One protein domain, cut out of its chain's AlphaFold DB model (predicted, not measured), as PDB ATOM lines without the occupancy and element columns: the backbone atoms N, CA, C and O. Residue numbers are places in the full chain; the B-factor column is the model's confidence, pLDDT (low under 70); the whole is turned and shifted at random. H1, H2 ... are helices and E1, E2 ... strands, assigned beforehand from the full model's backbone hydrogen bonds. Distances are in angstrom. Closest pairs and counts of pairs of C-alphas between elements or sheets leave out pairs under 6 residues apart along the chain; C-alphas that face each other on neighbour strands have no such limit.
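Overview. This is residues 3 to 81 of the 84 residues of an uncharacterized protein of Ignavibacteriae bacterium (UniProt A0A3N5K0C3). One twisted sheet of five strands makes a wall, with the single helix H1 over one face and the other face bare. A long loop, residues 15 to 32, swings past the E2 edge of the sheet to reach the helix on its face. The printed part has 79 residues, with one named helix and five named strands along the chain as E1, E2, H1, E3, E4, E5; the sheet is mixed and runs E2, E1, E5, E4, E3. The class is mixed, helices and strands, with under half of the residues in named elements. The whole is compact, with a radius of gyration of the C-alphas of 12.4 A and spans of 34 by 28 by 19 A.

Arrangement. Begin with the inner strand E5, residues 74 to 80, whose pairing is staggered: residues 74 to 77 pair with E4, residues 58 to 63, and residues 78 to 80 with E1, residues 3 to 6. E5 and E4 are an antiparallel hairpin at 175 degrees; look for N 76 and O 61, 2.7 A apart. E1 is parallel to E5 at 25 degrees, with N 3 and O 77 at 2.8 A. Beyond E4 comes the edge strand E3, residues 47 to 51, antiparallel at 174 degrees, with N 48 and O 62 at 2.9 A; these two are a hairpin. E3, E4 and E5 form a meander, each strand the antiparallel neighbour of the one before. At the other edge, E2, residues 9 to 14, forms an antiparallel hairpin with E1 at 155 degrees, with N 11 and O 4 at 2.8 A. E2 is apart from E3 and from E4. H1, residues 33 to 42, is on the sheet, with 19 pairs of C-alphas within 10 A. Its closest C-alphas to E2 are those of Val 33 and Thr 9, 7.0 A apart, and to E4 those of Phe 37 and Pro 58, 7.8 A apart. In H1 every O i to N i+4 pair is within hydrogen-bond range.

Along the chain. Find C-alpha 74 at (14.528, -38.953, 45.122); from there E5 runs 20.4 A to C-alpha 80 at (-2.674, -41.160, 55.843). E1 starts at C-alpha 3, (5.038, -37.242, 54.081), and is 10.1 A long. E2 measures 14.9 A, H1 14.6 A, E3 12.7 A and E4 12.5 A.

Size, cuts and confidence. The two C-alphas farthest apart are those of Ser 7 and Val 70, 35.3 A. The printed part has no cut. The link from E2 to H1, 18 residues, is long. Mean pLDDT of the printed part is 77.8; it is under 70 at residues 24, 31 and 67 to 72.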
ATOM      1  N   LEU A   3       6.045 -38.271  53.891       82.06
ATOM      2  CA  LEU A   3       5.038 -37.242  54.081       82.06
ATOM      3  C   LEU A   3       3.845 -37.829  54.830       82.06
ATOM      4  O   LEU A   3       3.321 -38.883  54.458       82.06
ATOM      5  N   THR A   4       3.401 -37.121  55.859       80.31
ATOM      6  CA  THR A   4       2.175 -37.449  56.588       80.31
ATOM      7  C   THR A   4       1.111 -36.430  56.230       80.31
ATOM      8  O   THR A   4       1.338 -35.230  56.385       80.31
ATOM      9  N   VAL A   5      -0.050 -36.901  55.779       79.12
ATOM     10  CA  VAL A   5      -1.161 -36.048  55.336       79.12
ATOM     11  C   VAL A   5      -2.351 -36.192  56.283       79.12
ATOM     12  O   VAL A   5      -2.700 -37.300  56.701       79.12
ATOM     13  N   ARG A   6      -3.006 -35.069  56.592       79.06
ATOM     14  CA  ARG A   6      -4.303 -35.004  57.274       79.06
ATOM     15  C   ARG A   6      -5.216 -34.053  56.510       79.06
ATOM     16  O   ARG A   6      -4.901 -32.875  56.397       79.06
ATOM     17  N   SER A   7      -6.359 -34.554  56.044       77.19
ATOM     18  CA  SER A   7      -7.376 -33.744  55.354       77.19
ATOM     19  C   SER A   7      -6.780 -32.878  54.232       77.19
ATOM     20  O   SER A   7      -6.938 -31.663  54.249       77.19
ATOM     21  N   ASP A   8      -6.037 -33.508  53.312       71.19
ATOM     22  CA  ASP A   8      -5.360 -32.873  52.160       71.19
ATOM     23  C   ASP A   8      -4.187 -31.922  52.492       71.19
ATOM     24  O   ASP A   8      -3.485 -31.425  51.616       71.19
ATOM     25  N   THR A   9      -3.890 -31.725  53.777       70.38
ATOM     26  CA  THR A   9      -2.745 -30.925  54.227       70.38
ATOM     27  C   THR A   9      -1.598 -31.827  54.663       70.38
ATOM     28  O   THR A   9      -1.794 -32.754  55.458       70.38
ATOM     29  N   VAL A  10      -0.381 -31.551  54.196       78.94
ATOM     30  CA  VAL A  10       0.820 -32.214  54.710       78.94
ATOM     31  C   VAL A  10       1.160 -31.639  56.082       78.94
ATOM     32  O   VAL A  10       1.383 -30.444  56.245       78.94
ATOM     33  N   VAL A  11       1.185 -32.509  57.089       82.50
ATOM     34  CA  VAL A  11       1.439 -32.151  58.495       82.50
ATOM     35  C   VAL A  11       2.853 -32.507  58.954       82.50
ATOM     36  O   VAL A  11       3.280 -32.074  60.020       82.50
ATOM     37  N   SER A  12       3.583 -33.314  58.179       81.38
ATOM     38  CA  SER A  12       4.971 -33.673  58.473       81.38
ATOM     39  C   SER A  12       5.704 -34.104  57.209       81.38
ATOM     40  O   SER A  12       5.141 -34.835  56.393       81.38
ATOM     41  N   VAL A  13       6.970 -33.694  57.087       82.62
ATOM     42  CA  VAL A  13       7.908 -34.171  56.066       82.62
ATOM     43  C   VAL A  13       9.191 -34.618  56.760       82.62
ATOM     44  O   VAL A  13       9.831 -33.838  57.460       82.62
ATOM     45  N   ILE A  14       9.557 -35.884  56.575       81.81
ATOM     46  CA  ILE A  14      10.727 -36.512  57.194       81.81
ATOM     47  C   ILE A  14      11.662 -37.012  56.098       81.81
ATOM     48  O   ILE A  14      11.238 -37.726  55.189       81.81
ATOM     49  N   ARG A  15      12.953 -36.702  56.157       78.31
ATOM     50  CA  ARG A  15      13.933 -37.291  55.247       78.31
ATOM     51  C   ARG A  15      14.112 -38.775  55.567       78.31
ATOM     52  O   ARG A  15      14.292 -39.169  56.709       78.31
ATOM     53  N   ILE A  16      14.008 -39.625  54.541       76.06
ATOM     54  CA  ILE A  16      14.074 -41.087  54.728       76.06
ATOM     55  C   ILE A  16      15.504 -41.529  55.059       76.06
ATOM     56  O   ILE A  16      15.664 -42.476  55.821       76.06
ATOM     57  N   SER A  17      16.517 -40.860  54.501       75.38
ATOM     58  CA  SER A  17      17.919 -41.261  54.654       75.38
ATOM     59  C   SER A  17      18.447 -41.109  56.081       75.38
ATOM     60  O   SER A  17      19.213 -41.958  56.520       75.38
ATOM     61  N   ASP A  18      18.023 -40.079  56.817       78.94
ATOM     62  CA  ASP A  18      18.526 -39.775  58.168       78.94
ATOM     63  C   ASP A  18      17.421 -39.631  59.234       78.94
ATOM     64  O   ASP A  18      17.713 -39.432  60.411       78.94
ATOM     65  N   GLY A  19      16.144 -39.743  58.852       80.06
ATOM     66  CA  GLY A  19      15.008 -39.606  59.763       80.06
ATOM     67  C   GLY A  19      14.756 -38.175  60.251       80.06
ATOM     68  O   GLY A  19      13.913 -37.983  61.127       80.06
ATOM     69  N   THR A  20      15.451 -37.172  59.708       85.06
ATOM     70  CA  THR A  20      15.307 -35.777  60.141       85.06
ATOM     71  C   THR A  20      13.991 -35.173  59.655       85.06
ATOM     72  O   THR A  20      13.591 -35.346  58.503       85.06
ATOM     73  N   GLY A  21      13.286 -34.467  60.541       83.44
ATOM     74  CA  GLY A  21      12.134 -33.653  60.155       83.44
ATOM     75  C   GLY A  21      12.599 -32.381  59.452       83.44
ATOM     76  O   GLY A  21      13.520 -31.724  59.935       83.44
ATOM     77  N   LEU A  22      11.971 -32.033  58.332       82.62
ATOM     78  CA  LEU A  22      12.247 -30.772  57.647       82.62
ATOM     79  C   LEU A  22      11.603 -29.602  58.393       82.62
ATOM     80  O   LEU A  22      10.488 -29.711  58.912       82.62
ATOM     81  N   SER A  23      12.304 -28.471  58.426       79.06
ATOM     82  CA  SER A  23      11.764 -27.229  58.971       79.06
ATOM     83  C   SER A  23      10.708 -26.621  58.037       79.06
ATOM     84  O   SER A  23      10.606 -26.966  56.859       79.06
ATOM     85  N   PHE A  24       9.906 -25.693  58.562       69.31
ATOM     86  CA  PHE A  24       8.790 -25.079  57.832       69.31
ATOM     87  C   PHE A  24       9.180 -24.484  56.459       69.31
ATOM     88  O   PHE A  24       8.460 -24.723  55.495       69.31
ATOM     89  N   PRO A  25      10.317 -23.773  56.305       76.94
ATOM     90  CA  PRO A  25      10.754 -23.280  54.996       76.94
ATOM     91  C   PRO A  25      11.139 -24.397  54.016       76.94
ATOM     92  O   PRO A  25      10.918 -24.271  52.818       76.94
ATOM     93  N   GLU A  26      11.698 -25.501  54.511       75.50
ATOM     94  CA  GLU A  26      12.163 -26.622  53.682       75.50
ATOM     95  C   GLU A  26      11.009 -27.527  53.232       75.50
ATOM     96  O   GLU A  26      11.089 -28.179  52.192       75.50
ATOM     97  N   ALA A  27       9.917 -27.554  53.999       72.12
ATOM     98  CA  ALA A  27       8.716 -28.311  53.676       72.12
ATOM     99  C   ALA A  27       7.781 -27.593  52.676       72.12
ATOM    100  O   ALA A  27       6.832 -28.220  52.207       72.12
ATOM    101  N   GLN A  28       8.049 -26.322  52.315       72.88
ATOM    102  CA  GLN A  28       7.200 -25.490  51.429       72.88
ATOM    103  C   GLN A  28       6.732 -26.126  50.126       72.88
ATOM    104  O   GLN A  28       5.549 -26.007  49.809       72.88
ATOM    105  N   PRO A  29       7.599 -26.841  49.402       72.75
ATOM    106  CA  PRO A  29       7.217 -27.472  48.143       72.75
ATOM    107  C   PRO A  29       6.228 -28.644  48.276       72.75
ATOM    108  O   PRO A  29       5.790 -29.182  47.262       72.75
ATOM    109  N   TYR A  30       5.915 -29.074  49.501       71.38
ATOM    110  CA  TYR A  30       5.182 -30.304  49.797       71.38
ATOM    111  C   TYR A  30       3.927 -30.061  50.640       71.38
ATOM    112  O   TYR A  30       3.532 -30.936  51.393       71.38
ATOM    113  N   TRP A  31       3.332 -28.874  50.606       65.81
ATOM    114  CA  TRP A  31       2.291 -28.454  51.552       65.81
ATOM    115  C   TRP A  31       0.945 -29.166  51.369       65.81
ATOM    116  O   TRP A  31       0.191 -29.317  52.335       65.81
ATOM    117  N   SER A  32       0.637 -29.611  50.150       71.38
ATOM    118  CA  SER A  32      -0.593 -30.341  49.831       71.38
ATOM    119  C   SER A  32      -0.334 -31.550  48.941       71.38
ATOM    120  O   SER A  32       0.702 -31.664  48.276       71.38
ATOM    121  N   VAL A  33      -1.309 -32.457  48.907       71.62
ATOM    122  CA  VAL A  33      -1.287 -33.589  47.974       71.62
ATOM    123  C   VAL A  33      -1.331 -33.087  46.526       71.62
ATOM    124  O   VAL A  33      -0.640 -33.642  45.673       71.62
ATOM    125  N   GLU A  34      -2.058 -31.999  46.246       77.50
ATOM    126  CA  GLU A  34      -2.081 -31.356  44.923       77.50
ATOM    127  C   GLU A  34      -0.692 -30.902  44.456       77.50
ATOM    128  O   GLU A  34      -0.306 -31.189  43.326       77.50
ATOM    129  N   GLN A  35       0.110 -30.287  45.330       74.56
ATOM    130  CA  GLN A  35       1.485 -29.902  44.985       74.56
ATOM    131  C   GLN A  35       2.367 -31.118  44.677       74.56
ATOM    132  O   GLN A  35       3.273 -31.055  43.847       74.56
ATOM    133  N   LEU A  36       2.088 -32.259  45.308       74.50
ATOM    134  CA  LEU A  36       2.741 -33.531  45.003       74.50
ATOM    135  C   LEU A  36       2.404 -33.990  43.573       74.50
ATOM    136  O   LEU A  36       3.299 -34.381  42.822       74.50
ATOM    137  N   PHE A  37       1.140 -33.867  43.164       77.62
ATOM    138  CA  PHE A  37       0.718 -34.116  41.783       77.62
ATOM    139  C   PHE A  37       1.315 -33.119  40.784       77.62
ATOM    140  O   PHE A  37       1.649 -33.504  39.663       77.62
ATOM    141  N   ASP A  38       1.463 -31.852  41.158       80.19
ATOM    142  CA  ASP A  38       2.093 -30.842  40.304       80.19
ATOM    143  C   ASP A  38       3.575 -31.132  40.083       80.19
ATOM    144  O   ASP A  38       4.057 -31.027  38.956       80.19
ATOM    145  N   ASN A  39       4.290 -31.574  41.119       73.12
ATOM    146  CA  ASN A  39       5.672 -32.023  40.974       73.12
ATOM    147  C   ASN A  39       5.763 -33.209  40.007       73.12
ATOM    148  O   ASN A  39       6.545 -33.160  39.064       73.12
ATOM    149  N   ILE A  40       4.901 -34.221  40.159       72.25
ATOM    150  CA  ILE A  40       4.842 -35.367  39.234       72.25
ATOM    151  C   ILE A  40       4.606 -34.910  37.786       72.25
ATOM    152  O   ILE A  40       5.226 -35.432  36.868       72.25
ATOM    153  N   ARG A  41       3.718 -33.937  37.558       79.31
ATOM    154  CA  ARG A  41       3.390 -33.455  36.206       79.31
ATOM    155  C   ARG A  41       4.525 -32.682  35.533       79.31
ATOM    156  O   ARG A  41       4.582 -32.666  34.306       79.31
ATOM    157  N   ASN A  42       5.382 -32.027  36.312       76.00
ATOM    158  CA  ASN A  42       6.411 -31.119  35.803       76.00
ATOM    159  C   ASN A  42       7.816 -31.740  35.735       76.00
ATOM    160  O   ASN A  42       8.719 -31.131  35.161       76.00
ATOM    161  N   LEU A  43       8.016 -32.930  36.303       73.38
ATOM    162  CA  LEU A  43       9.287 -33.648  36.231       73.38
ATOM    163  C   LEU A  43       9.464 -34.308  34.859       73.38
ATOM    164  O   LEU A  43       8.565 -34.980  34.356       73.38
ATOM    165  N   GLN A  44      10.644 -34.125  34.263       71.38
ATOM    166  CA  GLN A  44      11.034 -34.786  33.008       71.38
ATOM    167  C   GLN A  44      11.761 -36.121  33.234       71.38
ATOM    168  O   GLN A  44      12.083 -36.815  32.270       71.38
ATOM    169  N   ASP A  45      12.012 -36.478  34.493       73.94
ATOM    170  CA  ASP A  45      12.779 -37.660  34.868       73.94
ATOM    171  C   ASP A  45      11.942 -38.948  34.800       73.94
ATOM    172  O   ASP A  45      10.709 -38.934  34.851       73.94
ATOM    173  N   SER A  46      12.627 -40.092  34.711       78.94
ATOM    174  CA  SER A  46      11.986 -41.404  34.851       78.94
ATOM    175  C   SER A  46      11.378 -41.533  36.247       78.94
ATOM    176  O   SER A  46      12.041 -41.238  37.239       78.94
ATOM    177  N   MET A  47      10.131 -41.993  36.339       82.56
ATOM    178  CA  MET A  47       9.421 -42.101  37.612       82.56
ATOM    179  C   MET A  47       8.718 -43.446  37.764       82.56
ATOM    180  O   MET A  47       8.118 -43.964  36.822       82.56
ATOM    181  N   VAL A  48       8.726 -43.973  38.989       84.81
ATOM    182  CA  VAL A  48       7.871 -45.088  39.411       84.81
ATOM    183  C   VAL A  48       6.894 -44.579  40.458       84.81
ATOM    184  O   VAL A  48       7.290 -44.065  41.503       84.81
ATOM    185  N   ILE A  49       5.603 -44.738  40.176       84.50
ATOM    186  CA  ILE A  49       4.521 -44.236  41.021       84.50
ATOM    187  C   ILE A  49       3.622 -45.400  41.413       84.50
ATOM    188  O   ILE A  49       3.207 -46.185  40.560       84.50
ATOM    189  N   ARG A  50       3.287 -45.485  42.701       89.56
ATOM    190  CA  ARG A  50       2.184 -46.318  43.183       89.56
ATOM    191  C   ARG A  50       1.152 -45.427  43.850       89.56
ATOM    192  O   ARG A  50       1.478 -44.635  44.738       89.56
ATOM    193  N   TYR A  51      -0.085 -45.574  43.402       85.56
ATOM    194  CA  TYR A  51      -1.229 -44.879  43.965       85.56
ATOM    195  C   TYR A  51      -1.839 -45.688  45.100       85.56
ATOM    196  O   TYR A  51      -1.786 -46.915  45.102       85.56
ATOM    197  N   ASN A  52      -2.402 -44.982  46.069       89.12
ATOM    198  CA  ASN A  52      -3.189 -45.577  47.123       89.12
ATOM    199  C   ASN A  52      -4.534 -46.042  46.551       89.12
ATOM    200  O   ASN A  52      -5.304 -45.218  46.057       89.12
ATOM    201  N   ASP A  53      -4.845 -47.330  46.673       87.06
ATOM    202  CA  ASP A  53      -6.046 -47.920  46.063       87.06
ATOM    203  C   ASP A  53      -7.366 -47.368  46.630       87.06
ATOM    204  O   ASP A  53      -8.394 -47.390  45.956       87.06
ATOM    205  N   GLN A  54      -7.357 -46.871  47.870       87.25
ATOM    206  CA  GLN A  54      -8.566 -46.400  48.548       87.25
ATOM    207  C   GLN A  54      -8.891 -44.934  48.234       87.25
ATOM    208  O   GLN A  54     -10.061 -44.584  48.091       87.25
ATOM    209  N   TYR A  55      -7.871 -44.075  48.167       83.19
ATOM    210  CA  TYR A  55      -8.039 -42.618  48.088       83.19
ATOM    211  C   TYR A  55      -7.426 -41.983  46.831       83.19
ATOM    212  O   TYR A  55      -7.643 -40.802  46.586       83.19
ATOM    213  N   GLY A  56      -6.656 -42.733  46.038       82.31
ATOM    214  CA  GLY A  56      -6.140 -42.295  44.738       82.31
ATOM    215  C   GLY A  56      -4.938 -41.342  44.769       82.31
ATOM    216  O   GLY A  56      -4.504 -40.897  43.709       82.31
ATOM    217  N   TYR A  57      -4.371 -41.021  45.937       82.44
ATOM    218  CA  TYR A  57      -3.153 -40.200  46.029       82.44
ATOM    219  C   TYR A  57      -1.870 -41.027  45.805       82.44
ATOM    220  O   TYR A  57      -1.893 -42.241  46.013       82.44
ATOM    221  N   PRO A  58      -0.729 -40.419  45.421       84.56
ATOM    222  CA  PRO A  58       0.542 -41.131  45.283       84.56
ATOM    223  C   PRO A  58       1.085 -41.527  46.665       84.56
ATOM    224  O   PRO A  58       1.555 -40.676  47.422       84.56
ATOM    225  N   GLU A  59       1.025 -42.813  47.015       88.31
ATOM    226  CA  GLU A  59       1.585 -43.338  48.274       88.31
ATOM    227  C   GLU A  59       3.081 -43.663  48.164       88.31
ATOM    228  O   GLU A  59       3.800 -43.693  49.167       88.31
ATOM    229  N   TYR A  60       3.563 -43.869  46.938       87.94
ATOM    230  CA  TYR A  60       4.964 -44.084  46.607       87.94
ATOM    231  C   TYR A  60       5.302 -43.318  45.331       87.94
ATOM    232  O   TYR A  60       4.604 -43.458  44.325       87.94
ATOM    233  N   LEU A  61       6.386 -42.553  45.369       85.75
ATOM    234  CA  LEU A  61       6.947 -41.871  44.210       85.75
ATOM    235  C   LEU A  61       8.465 -41.995  44.269       85.75
ATOM    236  O   LEU A  61       9.084 -41.616  45.257       85.75
ATOM    237  N   ASP A  62       9.051 -42.524  43.212       85.56
ATOM    238  CA  ASP A  62      10.485 -42.723  43.078       85.56
ATOM    239  C   ASP A  62      10.949 -42.062  41.782       85.56
ATOM    240  O   ASP A  62      10.563 -42.493  40.693       85.56
ATOM    241  N   ILE A  63      11.683 -40.959  41.932       83.12
ATOM    242  CA  ILE A  63      12.202 -40.130  40.844       83.12
ATOM    243  C   ILE A  63      13.632 -40.565  40.558       83.12
ATOM    244  O   ILE A  63      14.455 -40.640  41.471       83.12
ATOM    245  N   ASP A  64      13.897 -40.822  39.283       80.81
ATOM    246  CA  ASP A  64      15.132 -41.390  38.760       80.81
ATOM    247  C   ASP A  64      15.621 -42.625  39.549       80.81
ATOM    248  O   ASP A  64      16.676 -42.590  40.188       80.81
ATOM    249  N   PRO A  65      14.886 -43.760  39.497       76.94
ATOM    250  CA  PRO A  65      15.271 -45.003  40.172       76.94
ATOM    251  C   PRO A  65      16.687 -45.491  39.820       76.94
ATOM    252  O   PRO A  65      17.352 -46.142  40.627       76.94
ATOM    253  N   ALA A  66      17.167 -45.168  38.615       76.62
ATOM    254  CA  ALA A  66      18.510 -45.519  38.162       76.62
ATOM    255  C   ALA A  66      19.606 -44.676  38.845       76.62
ATOM    256  O   ALA A  66      20.751 -45.123  38.917       76.62
ATOM    257  N   GLY A  67      19.255 -43.501  39.382       67.12
ATOM    258  CA  GLY A  67      20.135 -42.567  40.089       67.12
ATOM    259  C   GLY A  67      20.336 -42.848  41.586       67.12
ATOM    260  O   GLY A  67      21.183 -42.216  42.220       67.12
ATOM    261  N   HIS A  68      19.632 -43.824  42.172       60.28
ATOM    262  CA  HIS A  68      19.778 -44.206  43.592       60.28
ATOM    263  C   HIS A  68      21.152 -44.750  44.022       60.28
ATOM    264  O   HIS A  68      21.457 -44.632  45.209       60.28
ATOM    265  N   PRO A  69      22.031 -45.297  43.153       60.59
ATOM    266  CA  PRO A  69      23.389 -45.641  43.570       60.59
ATOM    267  C   PRO A  69      24.298 -44.415  43.763       60.59
ATOM    268  O   PRO A  69      25.383 -44.565  44.322       60.59
ATOM    269  N   VAL A  70      23.898 -43.230  43.276       56.59
ATOM    270  CA  VAL A  70      24.740 -42.018  43.210       56.59
ATOM    271  C   VAL A  70      24.097 -40.780  43.851       56.59
ATOM    272  O   VAL A  70      24.574 -39.670  43.637       56.59
ATOM    273  N   ASP A  71      23.041 -40.967  44.650       60.28
ATOM    274  CA  ASP A  71      22.329 -39.902  45.385       60.28
ATOM    275  C   ASP A  71      21.672 -38.826  44.484       60.28
ATOM    276  O   ASP A  71      21.372 -37.719  44.927       60.28
ATOM    277  N   ALA A  72      21.431 -39.153  43.206       62.88
ATOM    278  CA  ALA A  72      20.725 -38.283  42.257       62.88
ATOM    279  C   ALA A  72      19.205 -38.536  42.221       62.88
ATOM    280  O   ALA A  72      18.447 -37.682  41.769       62.88
ATOM    281  N   GLY A  73      18.763 -39.700  42.711       71.94
ATOM    282  CA  GLY A  73      17.350 -40.073  42.786       71.94
ATOM    283  C   GLY A  73      16.655 -39.546  44.045       71.94
ATOM    284  O   GLY A  73      17.283 -39.291  45.075       71.94
ATOM    285  N   ALA A  74      15.329 -39.417  43.992       76.50
ATOM    286  CA  ALA A  74      14.528 -38.953  45.122       76.50
ATOM    287  C   ALA A  74      13.335 -39.879  45.394       76.50
ATOM    288  O   ALA A  74      12.427 -40.023  44.579       76.50
ATOM    289  N   LEU A  75      13.313 -40.481  46.589       81.44
ATOM    290  CA  LEU A  75      12.228 -41.356  47.041       81.44
ATOM    291  C   LEU A  75      11.257 -40.618  47.960       81.44
ATOM    292  O   LEU A  75      11.666 -40.112  49.004       81.44
ATOM    293  N   TYR A  76       9.967 -40.671  47.660       80.38
ATOM    294  CA  TYR A  76       8.867 -40.119  48.441       80.38
ATOM    295  C   TYR A  76       7.884 -41.220  48.863       80.38
ATOM    296  O   TYR A  76       7.540 -42.109  48.086       80.38
ATOM    297  N   ARG A  77       7.420 -41.164  50.115       84.94
ATOM    298  CA  ARG A  77       6.362 -42.037  50.643       84.94
ATOM    299  C   ARG A  77       5.302 -41.200  51.333       84.94
ATOM    300  O   ARG A  77       5.643 -40.472  52.261       84.94
ATOM    301  N   THR A  78       4.050 -41.346  50.928       83.75
ATOM    302  CA  THR A  78       2.919 -40.608  51.500       83.75
ATOM    303  C   THR A  78       2.006 -41.580  52.220       83.75
ATOM    304  O   THR A  78       1.683 -42.639  51.687       83.75
ATOM    305  N   SER A  79       1.573 -41.230  53.426       82.38
ATOM    306  CA  SER A  79       0.616 -42.043  54.177       82.38
ATOM    307  C   SER A  79      -0.416 -41.181  54.887       82.38
ATOM    308  O   SER A  79      -0.102 -40.102  55.399       82.38
ATOM    309  N   ASN A  80      -1.634 -41.711  54.983       81.12
ATOM    310  CA  ASN A  80      -2.674 -41.160  55.843       81.12
ATOM    311  C   ASN A  80      -2.202 -41.128  57.300       81.12
ATOM    312  O   ASN A  80      -1.640 -42.107  57.797       81.12
ATOM    313  N   LEU A  81      -2.484 -40.029  58.001       77.06
ATOM    314  CA  LEU A  81      -2.325 -39.981  59.448       77.06
ATOM    315  C   LEU A  81      -3.282 -40.994  60.097       77.06
ATOM    316  O   LEU A  81      -4.495 -40.787  60.116       77.06
TER     317      LEU A  81